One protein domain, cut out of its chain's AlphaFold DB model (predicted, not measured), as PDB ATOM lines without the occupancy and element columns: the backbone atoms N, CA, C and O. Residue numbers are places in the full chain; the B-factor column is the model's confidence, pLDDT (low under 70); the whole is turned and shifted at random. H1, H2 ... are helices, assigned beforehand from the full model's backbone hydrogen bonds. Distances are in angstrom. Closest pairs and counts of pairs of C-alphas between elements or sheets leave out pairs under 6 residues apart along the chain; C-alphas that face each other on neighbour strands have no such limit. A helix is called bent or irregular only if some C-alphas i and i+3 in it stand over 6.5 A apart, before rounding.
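This is residues 24 to 59 and 91 to 129 of the 129 residues of an uncharacterized protein of Acinetobacter sp. ANC 3832 (UniProt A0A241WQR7). Two long helices, H2 and H3, lie side by side and run opposite ways, while the short helix H1 packs on H3 near residues 109 to 113. After H3 comes a stretch with no named element, residues 117 to 129, which turns back past residue 121 and slants away from H2 and H3, its C-alphas 9 to 18 A from the mean of all C-alphas. The printed part has 75 residues with three named helices, in the order H1, H2, H3, and no named strand; the class is all helix. It is compact, with a radius of gyration of the C-alphas of 12.6 A, and only just elongated, with spans of 37 by 24 by 23 A.

Going along from Lys 24, you first reach H1, residues 30 to 35, which touches H3, residues 96 to 116, with residues 109 to 113 of H3 alone. Look at their closest C-alphas, Pro 30 and Ala 109, 4.7 A apart; the two helices stand at a steep tilt of 57 degrees, the same way. Next comes H2, residues 38 to 53, close to H1 but not clearly touching it: the closest C-alphas, Tyr 33 and Leu 41, are 7.6 A apart. H2 touches H3 at a shallow tilt of 19 degrees, opposite ways, with the closest C-alphas, Phe 45 and Gln 107, 6.7 A apart. In H2 and H3 every O i to N i+4 pair is within hydrogen-bond range; in H1, 1 of 2 is.

Find C-alpha 30 at (503.520, 511.326, 586.939), where H1 begins; it is only just irregular, with C-alphas 32 and 35 6.6 A apart. From C-alpha 38 at (514.685, 503.631, 586.364) H2 runs 22.6 A to C-alpha 53. H3 runs 30.4 A and ends at C-alpha 116, at (503.967, 501.764, 586.580).

The C-alphas farthest apart are those of Gln 91 and Pro 120, 40.2 A. Residues 60 to 90 are not printed, and C-alphas 59 and 91 are 15.2 A apart across this cut, which lies in the link from H2 to H3. The link from H1 to H2 is tight. The mean pLDDT of the printed part is 70.9; residues 24 to 34, 55 to 59, 91 to 96 and 120 to 129 are under 70.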
ATOM      1  N   LYS A  24     499.057 519.957 602.115       54.97
ATOM      2  CA  LYS A  24     498.854 518.764 601.299       54.97
ATOM      3  C   LYS A  24     499.871 518.792 600.168       54.97
ATOM      4  O   LYS A  24     500.054 519.863 599.582       54.97
ATOM      5  N   PRO A  25     500.532 517.664 599.864       57.16
ATOM      6  CA  PRO A  25     501.465 517.623 598.760       57.16
ATOM      7  C   PRO A  25     500.771 518.108 597.484       57.16
ATOM      8  O   PRO A  25     499.707 517.599 597.130       57.16
ATOM      9  N   MET A  26     501.330 519.126 596.827       61.84
ATOM     10  CA  MET A  26     500.750 519.620 595.581       61.84
ATOM     11  C   MET A  26     501.013 518.593 594.487       61.84
ATOM     12  O   MET A  26     502.156 518.188 594.280       61.84
ATOM     13  N   TYR A  27     499.955 518.166 593.806       50.53
ATOM     14  CA  TYR A  27     500.031 517.146 592.768       50.53
ATOM     15  C   TYR A  27     500.932 517.603 591.612       50.53
ATOM     16  O   TYR A  27     500.705 518.655 591.017       50.53
ATOM     17  N   VAL A  28     501.936 516.790 591.283       65.12
ATOM     18  CA  VAL A  28     502.728 516.910 590.052       65.12
ATOM     19  C   VAL A  28     502.430 515.686 589.195       65.12
ATOM     20  O   VAL A  28     502.306 514.579 589.719       65.12
ATOM     21  N   SER A  29     502.254 515.877 587.888       61.50
ATOM     22  CA  SER A  29     501.819 514.796 587.009       61.50
ATOM     23  C   SER A  29     502.908 513.714 586.874       61.50
ATOM     24  O   SER A  29     504.049 514.008 586.514       61.50
ATOM     25  N   PRO A  30     502.576 512.430 587.106       60.03
ATOM     26  CA  PRO A  30     503.520 511.326 586.939       60.03
ATOM     27  C   PRO A  30     503.898 511.098 585.467       60.03
ATOM     28  O   PRO A  30     504.926 510.485 585.190       60.03
ATOM     29  N   THR A  31     503.109 511.617 584.517       64.81
ATOM     30  CA  THR A  31     503.358 511.508 583.071       64.81
ATOM     31  C   THR A  31     504.640 512.203 582.631       64.81
ATOM     32  O   THR A  31     505.316 511.723 581.726       64.81
ATOM     33  N   GLN A  32     505.051 513.270 583.318       67.00
ATOM     34  CA  GLN A  32     506.310 513.948 583.019       67.00
ATOM     35  C   GLN A  32     507.532 513.073 583.350       67.00
ATOM     36  O   GLN A  32     508.550 513.136 582.663       67.00
ATOM     37  N   TYR A  33     507.412 512.185 584.341       62.78
ATOM     38  CA  TYR A  33     508.462 511.242 584.731       62.78
ATOM     39  C   TYR A  33     508.405 509.917 583.946       62.78
ATOM     40  O   TYR A  33     509.309 509.089 584.060       62.78
ATOM     41  N   GLN A  34     507.388 509.715 583.095       62.47
ATOM     42  CA  GLN A  34     507.268 508.521 582.246       62.47
ATOM     43  C   GLN A  34     508.327 508.454 581.134       62.47
ATOM     44  O   GLN A  34     508.573 507.369 580.615       62.47
ATOM     45  N   ALA A  35     508.999 509.553 580.788       73.00
ATOM     46  CA  ALA A  35     510.103 509.539 579.822       73.00
ATOM     47  C   ALA A  35     511.453 509.107 580.436       73.00
ATOM     48  O   ALA A  35     512.378 508.774 579.702       73.00
ATOM     49  N   LEU A  36     511.574 509.079 581.770       74.44
ATOM     50  CA  LEU A  36     512.827 508.769 582.466       74.44
ATOM     51  C   LEU A  36     513.043 507.256 582.632       74.44
ATOM     52  O   LEU A  36     512.093 506.476 582.766       74.44
ATOM     53  N   ASN A  37     514.309 506.841 582.659       80.56
ATOM     54  CA  ASN A  37     514.735 505.472 582.964       80.56
ATOM     55  C   ASN A  37     514.791 505.222 584.480       80.56
ATOM     56  O   ASN A  37     515.006 506.153 585.249       80.56
ATOM     57  N   CYS A  38     514.685 503.965 584.928       79.31
ATOM     58  CA  CYS A  38     514.685 503.631 586.364       79.31
ATOM     59  C   CYS A  38     515.914 504.163 587.130       79.31
ATOM     60  O   CYS A  38     515.777 504.603 588.268       79.31
ATOM     61  N   ALA A  39     517.096 504.192 586.501       79.12
ATOM     62  CA  ALA A  39     518.299 504.780 587.101       79.12
ATOM     63  C   ALA A  39     518.192 506.312 587.252       79.12
ATOM     64  O   ALA A  39     518.611 506.879 588.256       79.12
ATOM     65  N   GLN A  40     517.573 506.983 586.275       78.31
ATOM     66  CA  GLN A  40     517.344 508.430 586.302       78.31
ATOM     67  C   GLN A  40     516.280 508.809 587.339       78.31
ATOM     68  O   GLN A  40     516.445 509.802 588.037       78.31
ATOM     69  N   LEU A  41     515.230 507.993 587.493       76.12
ATOM     70  CA  LEU A  41     514.216 508.171 588.538       76.12
ATOM     71  C   LEU A  41     514.817 508.098 589.950       76.12
ATOM     72  O   LEU A  41     514.440 508.903 590.798       76.12
ATOM     73  N   SER A  42     515.753 507.173 590.201       76.25
ATOM     74  CA  SER A  42     516.438 507.079 591.502       76.25
ATOM     75  C   SER A  42     517.290 508.316 591.777       76.25
ATOM     76  O   SER A  42     517.176 508.916 592.839       76.25
ATOM     77  N   ASN A  43     518.079 508.748 590.790       81.56
ATOM     78  CA  ASN A  43     518.932 509.928 590.933       81.56
ATOM     79  C   ASN A  43     518.112 511.209 591.168       81.56
ATOM     80  O   ASN A  43     518.501 512.051 591.975       81.56
ATOM     81  N   GLU A  44     516.963 511.358 590.500       77.88
ATOM     82  CA  GLU A  44     516.051 512.483 590.747       77.88
ATOM     83  C   GLU A  44     515.407 512.414 592.134       77.88
ATOM     84  O   GLU A  44     515.261 513.444 592.794       77.88
ATOM     85  N   PHE A  45     515.063 511.215 592.612       79.75
ATOM     86  CA  PHE A  45     514.555 511.043 593.970       79.75
ATOM     87  C   PHE A  45     515.593 511.476 595.015       79.75
ATOM     88  O   PHE A  45     515.278 512.285 595.888       79.75
ATOM     89  N   ASP A  46     516.839 511.017 594.884       82.69
ATOM     90  CA  ASP A  46     517.925 511.367 595.806       82.69
ATOM     91  C   ASP A  46     518.228 512.868 595.777       82.69
ATOM     92  O   ASP A  46     518.393 513.499 596.825       82.69
ATOM     93  N   ARG A  47     518.215 513.479 594.588       81.00
ATOM     94  CA  ARG A  47     518.372 514.927 594.424       81.00
ATOM     95  C   ARG A  47     517.267 515.707 595.145       81.00
ATOM     96  O   ARG A  47     517.561 516.677 595.845       81.00
ATOM     97  N   ILE A  48     516.004 515.298 594.999       81.81
ATOM     98  CA  ILE A  48     514.870 515.933 595.690       81.81
ATOM     99  C   ILE A  48     514.985 515.733 597.204       81.81
ATOM    100  O   ILE A  48     514.755 516.676 597.962       81.81
ATOM    101  N   GLN A  49     515.390 514.545 597.655       80.06
ATOM    102  CA  GLN A  49     515.586 514.250 599.071       80.06
ATOM    103  C   GLN A  49     516.686 515.125 599.685       80.06
ATOM    104  O   GLN A  49     516.492 515.694 600.758       80.06
ATOM    105  N   GLN A  50     517.813 515.297 598.991       81.69
ATOM    106  CA  GLN A  50     518.875 516.216 599.403       81.69
ATOM    107  C   GLN A  50     518.383 517.665 599.442       81.69
ATOM    108  O   GLN A  50     518.680 518.382 600.392       81.69
ATOM    109  N   TYR A  51     517.585 518.097 598.460       81.06
ATOM    110  CA  TYR A  51     517.015 519.447 598.441       81.06
ATOM    111  C   TYR A  51     516.061 519.706 599.618       81.06
ATOM    112  O   TYR A  51     516.078 520.788 600.203       81.06
ATOM    113  N   ILE A  52     515.274 518.703 600.018       79.25
ATOM    114  CA  ILE A  52     514.431 518.775 601.219       79.25
ATOM    115  C   ILE A  52     515.293 518.843 602.482       79.25
ATOM    116  O   ILE A  52     515.057 519.704 603.330       79.25
ATOM    117  N   ASN A  53     516.306 517.976 602.590       79.88
ATOM    118  CA  ASN A  53     517.203 517.908 603.747       79.88
ATOM    119  C   ASN A  53     518.009 519.202 603.937       79.88
ATOM    120  O   ASN A  53     518.201 519.648 605.064       79.88
ATOM    121  N   ASN A  54     518.433 519.832 602.839       78.62
ATOM    122  CA  ASN A  54     519.183 521.089 602.842       78.62
ATOM    123  C   ASN A  54     518.323 522.317 603.189       78.62
ATOM    124  O   ASN A  54     518.846 523.423 603.316       78.62
ATOM    125  N   GLY A  55     517.013 522.135 603.373       68.69
ATOM    126  CA  GLY A  55     516.088 523.199 603.725       68.69
ATOM    127  C   GLY A  55     515.601 523.954 602.493       68.69
ATOM    128  O   GLY A  55     516.332 524.697 601.839       68.69
ATOM    129  N   VAL A  56     514.310 523.802 602.213       68.44
ATOM    130  CA  VAL A  56     513.629 524.455 601.096       68.44
ATOM    131  C   VAL A  56     513.661 525.976 601.276       68.44
ATOM    132  O   VAL A  56     512.963 526.548 602.122       68.44
ATOM    133  N   GLN A  57     514.483 526.651 600.475       57.25
ATOM    134  CA  GLN A  57     514.512 528.106 600.414       57.25
ATOM    135  C   GLN A  57     513.518 528.575 599.354       57.25
ATOM    136  O   GLN A  57     513.831 528.619 598.169       57.25
ATOM    137  N   THR A  58     512.300 528.938 599.760       55.44
ATOM    138  CA  THR A  58     511.416 529.669 598.849       55.44
ATOM    139  C   THR A  58     512.002 531.036 598.569       55.44
ATOM    140  O   THR A  58     512.283 531.790 599.507       55.44
ATOM    141  N   ALA A  59     512.129 531.377 597.287       52.88
ATOM    142  CA  ALA A  59     512.293 532.761 596.885       52.88
ATOM    143  C   ALA A  59     511.147 533.547 597.531       52.88
ATOM    144  O   ALA A  59     509.984 533.287 597.234       52.88
ATOM    145  N   GLN A  91     496.622 534.659 596.955       47.53
ATOM    146  CA  GLN A  91     497.114 533.460 597.618       47.53
ATOM    147  C   GLN A  91     498.555 533.197 597.190       47.53
ATOM    148  O   GLN A  91     498.806 532.656 596.115       47.53
ATOM    149  N   SER A  92     499.507 533.676 597.991       47.84
ATOM    150  CA  SER A  92     500.914 533.594 597.640       47.84
ATOM    151  C   SER A  92     501.294 532.165 597.975       47.84
ATOM    152  O   SER A  92     501.716 531.854 599.087       47.84
ATOM    153  N   SER A  93     501.084 531.281 597.005       52.06
ATOM    154  CA  SER A  93     501.441 529.863 597.023       52.06
ATOM    155  C   SER A  93     502.959 529.634 597.070       52.06
ATOM    156  O   SER A  93     503.417 528.517 596.888       52.06
ATOM    157  N   ASP A  94     503.746 530.662 597.379       56.31
ATOM    158  CA  ASP A  94     505.208 530.658 597.390       56.31
ATOM    159  C   ASP A  94     505.744 530.782 598.827       56.31
ATOM    160  O   ASP A  94     506.651 531.560 599.125       56.31
ATOM    161  N   THR A  95     505.151 530.038 599.766       66.00
ATOM    162  CA  THR A  95     505.700 529.887 601.124       66.00
ATOM    163  C   THR A  95     506.531 528.615 601.219       66.00
ATOM    164  O   THR A  95     506.273 527.653 600.495       66.00
ATOM    165  N   LYS A  96     507.518 528.577 602.131       67.75
ATOM    166  CA  LYS A  96     508.373 527.393 602.372       67.75
ATOM    167  C   LYS A  96     507.574 526.095 602.465       67.75
ATOM    168  O   LYS A  96     508.000 525.070 601.944       67.75
ATOM    169  N   ASN A  97     506.396 526.166 603.081       70.44
ATOM    170  CA  ASN A  97     505.522 525.019 603.257       70.44
ATOM    171  C   ASN A  97     504.879 524.568 601.938       70.44
ATOM    172  O   ASN A  97     504.789 523.371 601.699       70.44
ATOM    173  N   THR A  98     504.483 525.492 601.057       73.81
ATOM    174  CA  THR A  98     503.918 525.140 599.745       73.81
ATOM    175  C   THR A  98     504.951 524.480 598.839       73.81
ATOM    176  O   THR A  98     504.653 523.489 598.177       73.81
ATOM    177  N   GLU A  99     506.185 524.983 598.850       75.31
ATOM    178  CA  GLU A  99     507.279 524.392 598.080       75.31
ATOM    179  C   GLU A  99     507.672 523.018 598.635       75.31
ATOM    180  O   GLU A  99     507.834 522.063 597.876       75.31
ATOM    181  N   LEU A 100     507.723 522.876 599.962       80.50
ATOM    182  CA  LEU A 100     507.926 521.582 600.609       80.50
ATOM    183  C   LEU A 100     506.830 520.579 600.215       80.50
ATOM    184  O   LEU A 100     507.121 519.443 599.842       80.50
ATOM    185  N   SER A 101     505.573 521.009 600.200       76.44
ATOM    186  CA  SER A 101     504.456 520.186 599.745       76.44
ATOM    187  C   SER A 101     504.525 519.854 598.258       76.44
ATOM    188  O   SER A 101     504.204 518.734 597.863       76.44
ATOM    189  N   ARG A 102     505.001 520.765 597.412       78.25
ATOM    190  CA  ARG A 102     505.264 520.477 595.996       78.25
ATOM    191  C   ARG A 102     506.344 519.408 595.832       78.25
ATOM    192  O   ARG A 102     506.209 518.528 594.986       78.25
ATOM    193  N   LEU A 103     507.407 519.445 596.635       82.44
ATOM    194  CA  LEU A 103     508.456 518.417 596.625       82.44
ATOM    195  C   LEU A 103     507.935 517.072 597.134       82.44
ATOM    196  O   LEU A 103     508.265 516.028 596.572       82.44
ATOM    197  N   TYR A 104     507.073 517.076 598.151       82.62
ATOM    198  CA  TYR A 104     506.405 515.857 598.593       82.62
ATOM    199  C   TYR A 104     505.484 515.283 597.516       82.62
ATOM    200  O   TYR A 104     505.479 514.068 597.333       82.62
ATOM    201  N   GLY A 105     504.748 516.109 596.771       82.56
ATOM    202  CA  GLY A 105     503.921 515.634 595.658       82.56
ATOM    203  C   GLY A 105     504.738 515.062 594.500       82.56
ATOM    204  O   GLY A 105     504.353 514.044 593.929       82.56
ATOM    205  N   GLN A 106     505.911 515.638 594.217       79.56
ATOM    206  CA  GLN A 106     506.857 515.083 593.241       79.56
ATOM    207  C   GLN A 106     507.360 513.697 593.652       79.56
ATOM    208  O   GLN A 106     507.404 512.801 592.815       79.56
ATOM    209  N   GLN A 107     507.679 513.483 594.931       80.12
ATOM    210  CA  GLN A 107     508.087 512.160 595.422       80.12
ATOM    211  C   GLN A 107     506.990 511.105 595.248       80.12
ATOM    212  O   GLN A 107     507.279 509.994 594.808       80.12
ATOM    213  N   ASP A 108     505.731 511.446 595.543       81.44
ATOM    214  CA  ASP A 108     504.617 510.515 595.325       81.44
ATOM    215  C   ASP A 108     504.445 510.201 593.840       81.44
ATOM    216  O   ASP A 108     504.288 509.034 593.482       81.44
ATOM    217  N   ALA A 109     504.517 511.214 592.976       82.00
ATOM    218  CA  ALA A 109     504.407 511.039 591.535       82.00
ATOM    219  C   ALA A 109     505.551 510.181 590.965       82.00
ATOM    220  O   ALA A 109     505.300 509.299 590.145       82.00
ATOM    221  N   LEU A 110     506.787 510.377 591.444       79.62
ATOM    222  CA  LEU A 110     507.949 509.550 591.103       79.62
ATOM    223  C   LEU A 110     507.762 508.101 591.563       79.62
ATOM    224  O   LEU A 110     508.011 507.178 590.789       79.62
ATOM    225  N   SER A 111     507.272 507.888 592.789       79.75
ATOM    226  CA  SER A 111     507.013 506.543 593.316       79.75
ATOM    227  C   SER A 111     505.932 505.809 592.510       79.75
ATOM    228  O   SER A 111     506.073 504.620 592.221       79.75
ATOM    229  N   GLN A 112     504.891 506.524 592.072       80.19
ATOM    230  CA  GLN A 112     503.836 505.989 591.214       80.19
ATOM    231  C   GLN A 112     504.372 505.686 589.811       80.19
ATOM    232  O   GLN A 112     504.136 504.602 589.286       80.19
ATOM    233  N   ALA A 113     505.156 506.589 589.215       78.56
ATOM    234  CA  ALA A 113     505.796 506.355 587.921       78.56
ATOM    235  C   ALA A 113     506.752 505.145 587.957       78.56
ATOM    236  O   ALA A 113     506.745 504.330 587.031       78.56
ATOM    237  N   ALA A 114     507.516 504.976 589.043       77.88
ATOM    238  CA  ALA A 114     508.379 503.817 589.265       77.88
ATOM    239  C   ALA A 114     507.580 502.505 589.383       77.88
ATOM    240  O   ALA A 114     507.998 501.486 588.829       77.88
ATOM    241  N   GLN A 115     506.412 502.537 590.039       79.81
ATOM    242  CA  GLN A 115     505.487 501.398 590.102       79.81
ATOM    243  C   GLN A 115     504.940 501.028 588.719       79.81
ATOM    244  O   GLN A 115     505.012 499.862 588.333       79.81
ATOM    245  N   PHE A 116     504.463 502.006 587.941       80.62
ATOM    246  CA  PHE A 116     503.967 501.764 586.580       80.62
ATOM    247  C   PHE A 116     505.045 501.179 585.658       80.62
ATOM    248  O   PHE A 116     504.739 500.348 584.806       80.62
ATOM    249  N   LYS A 117     506.313 501.562 585.851       77.12
ATOM    250  CA  LYS A 117     507.459 501.048 585.086       77.12
ATOM    251  C   LYS A 117     508.081 499.760 585.636       77.12
ATOM    252  O   LYS A 117     509.014 499.253 585.020       77.12
ATOM    253  N   LYS A 118     507.587 499.222 586.759       77.06
ATOM    254  CA  LYS A 118     508.156 498.050 587.456       77.06
ATOM    255  C   LYS A 118     509.661 498.190 587.734       77.06
ATOM    256  O   LYS A 118     510.428 497.249 587.543       77.06
ATOM    257  N   CYS A 119     510.094 499.372 588.173       78.88
ATOM    258  CA  CYS A 119     511.486 499.572 588.563       78.88
ATOM    259  C   CYS A 119     511.826 498.730 589.815       78.88
ATOM    260  O   CYS A 119     510.979 498.597 590.701       78.88
ATOM    261  N   PRO A 120     513.058 498.191 589.932       69.00
ATOM    262  CA  PRO A 120     513.472 497.345 591.061       69.00
ATOM    263  C   PRO A 120     513.507 498.092 592.404       69.00
ATOM    264  O   PRO A 120     513.488 497.472 593.463       69.00
ATOM    265  N   TYR A 121     513.537 499.425 592.363       66.44
ATOM    266  CA  TYR A 121     513.511 500.304 593.521       66.44
ATOM    267  C   TYR A 121     512.327 501.269 593.401       66.44
ATOM    268  O   TYR A 121     512.230 502.026 592.434       66.44
ATOM    269  N   ILE A 122     511.415 501.222 594.376       69.00
ATOM    270  CA  ILE A 122     510.302 502.168 594.515       69.00
ATOM    271  C   ILE A 122     510.556 502.945 595.809       69.00
ATOM    272  O   ILE A 122     510.222 502.442 596.890       69.00
ATOM    273  N   PRO A 123     511.160 504.139 595.735       66.94
ATOM    274  CA  PRO A 123     511.362 504.947 596.921       66.94
ATOM    275  C   PRO A 123     509.998 505.374 597.469       66.94
ATOM    276  O   PRO A 123     509.199 506.013 596.782       66.94
ATOM    277  N   LYS A 124     509.709 504.977 598.710       65.44
ATOM    278  CA  LYS A 124     508.520 505.414 599.445       65.44
ATOM    279  C   LYS A 124     508.925 506.538 600.381       65.44
ATOM    280  O   LYS A 124     509.845 506.371 601.182       65.44
ATOM    281  N   ARG A 125     508.206 507.658 600.314       64.88
ATOM    282  CA  ARG A 125     508.366 508.742 601.282       64.88
ATOM    283  C   ARG A 125     508.106 508.199 602.690       64.88
ATOM    284  O   ARG A 125     507.038 507.641 602.947       64.88
ATOM    285  N   GLN A 126     509.052 508.399 603.601       58.66
ATOM    286  CA  GLN A 126     508.820 508.184 605.027       58.66
ATOM    287  C   GLN A 126     507.921 509.322 605.520       58.66
ATOM    288  O   GLN A 126     508.350 510.471 605.608       58.66
ATOM    289  N   ILE A 127     506.645 509.027 605.763       56.97
ATOM    290  CA  ILE A 127     505.732 509.985 606.385       56.97
ATOM    291  C   ILE A 127     506.158 510.064 607.854       56.97
ATOM    292  O   ILE A 127     505.853 509.161 608.628       56.97
ATOM    293  N   GLN A 128     506.922 511.097 608.218       53.47
ATOM    294  CA  GLN A 128     507.144 511.425 609.627       53.47
ATOM    295  C   GLN A 128     505.775 511.770 610.225       53.47
ATOM    296  O   GLN A 128     505.119 512.707 609.764       53.47
ATOM    297  N   LYS A 129     505.317 510.909 611.137       39.44
ATOM    298  CA  LYS A 129     504.011 510.971 611.795       39.44
ATOM    299  C   LYS A 129     504.007 512.021 612.896       39.44
ATOM    300  O   LYS A 129     505.020 512.091 613.622       39.44
TER     301      LYS A 129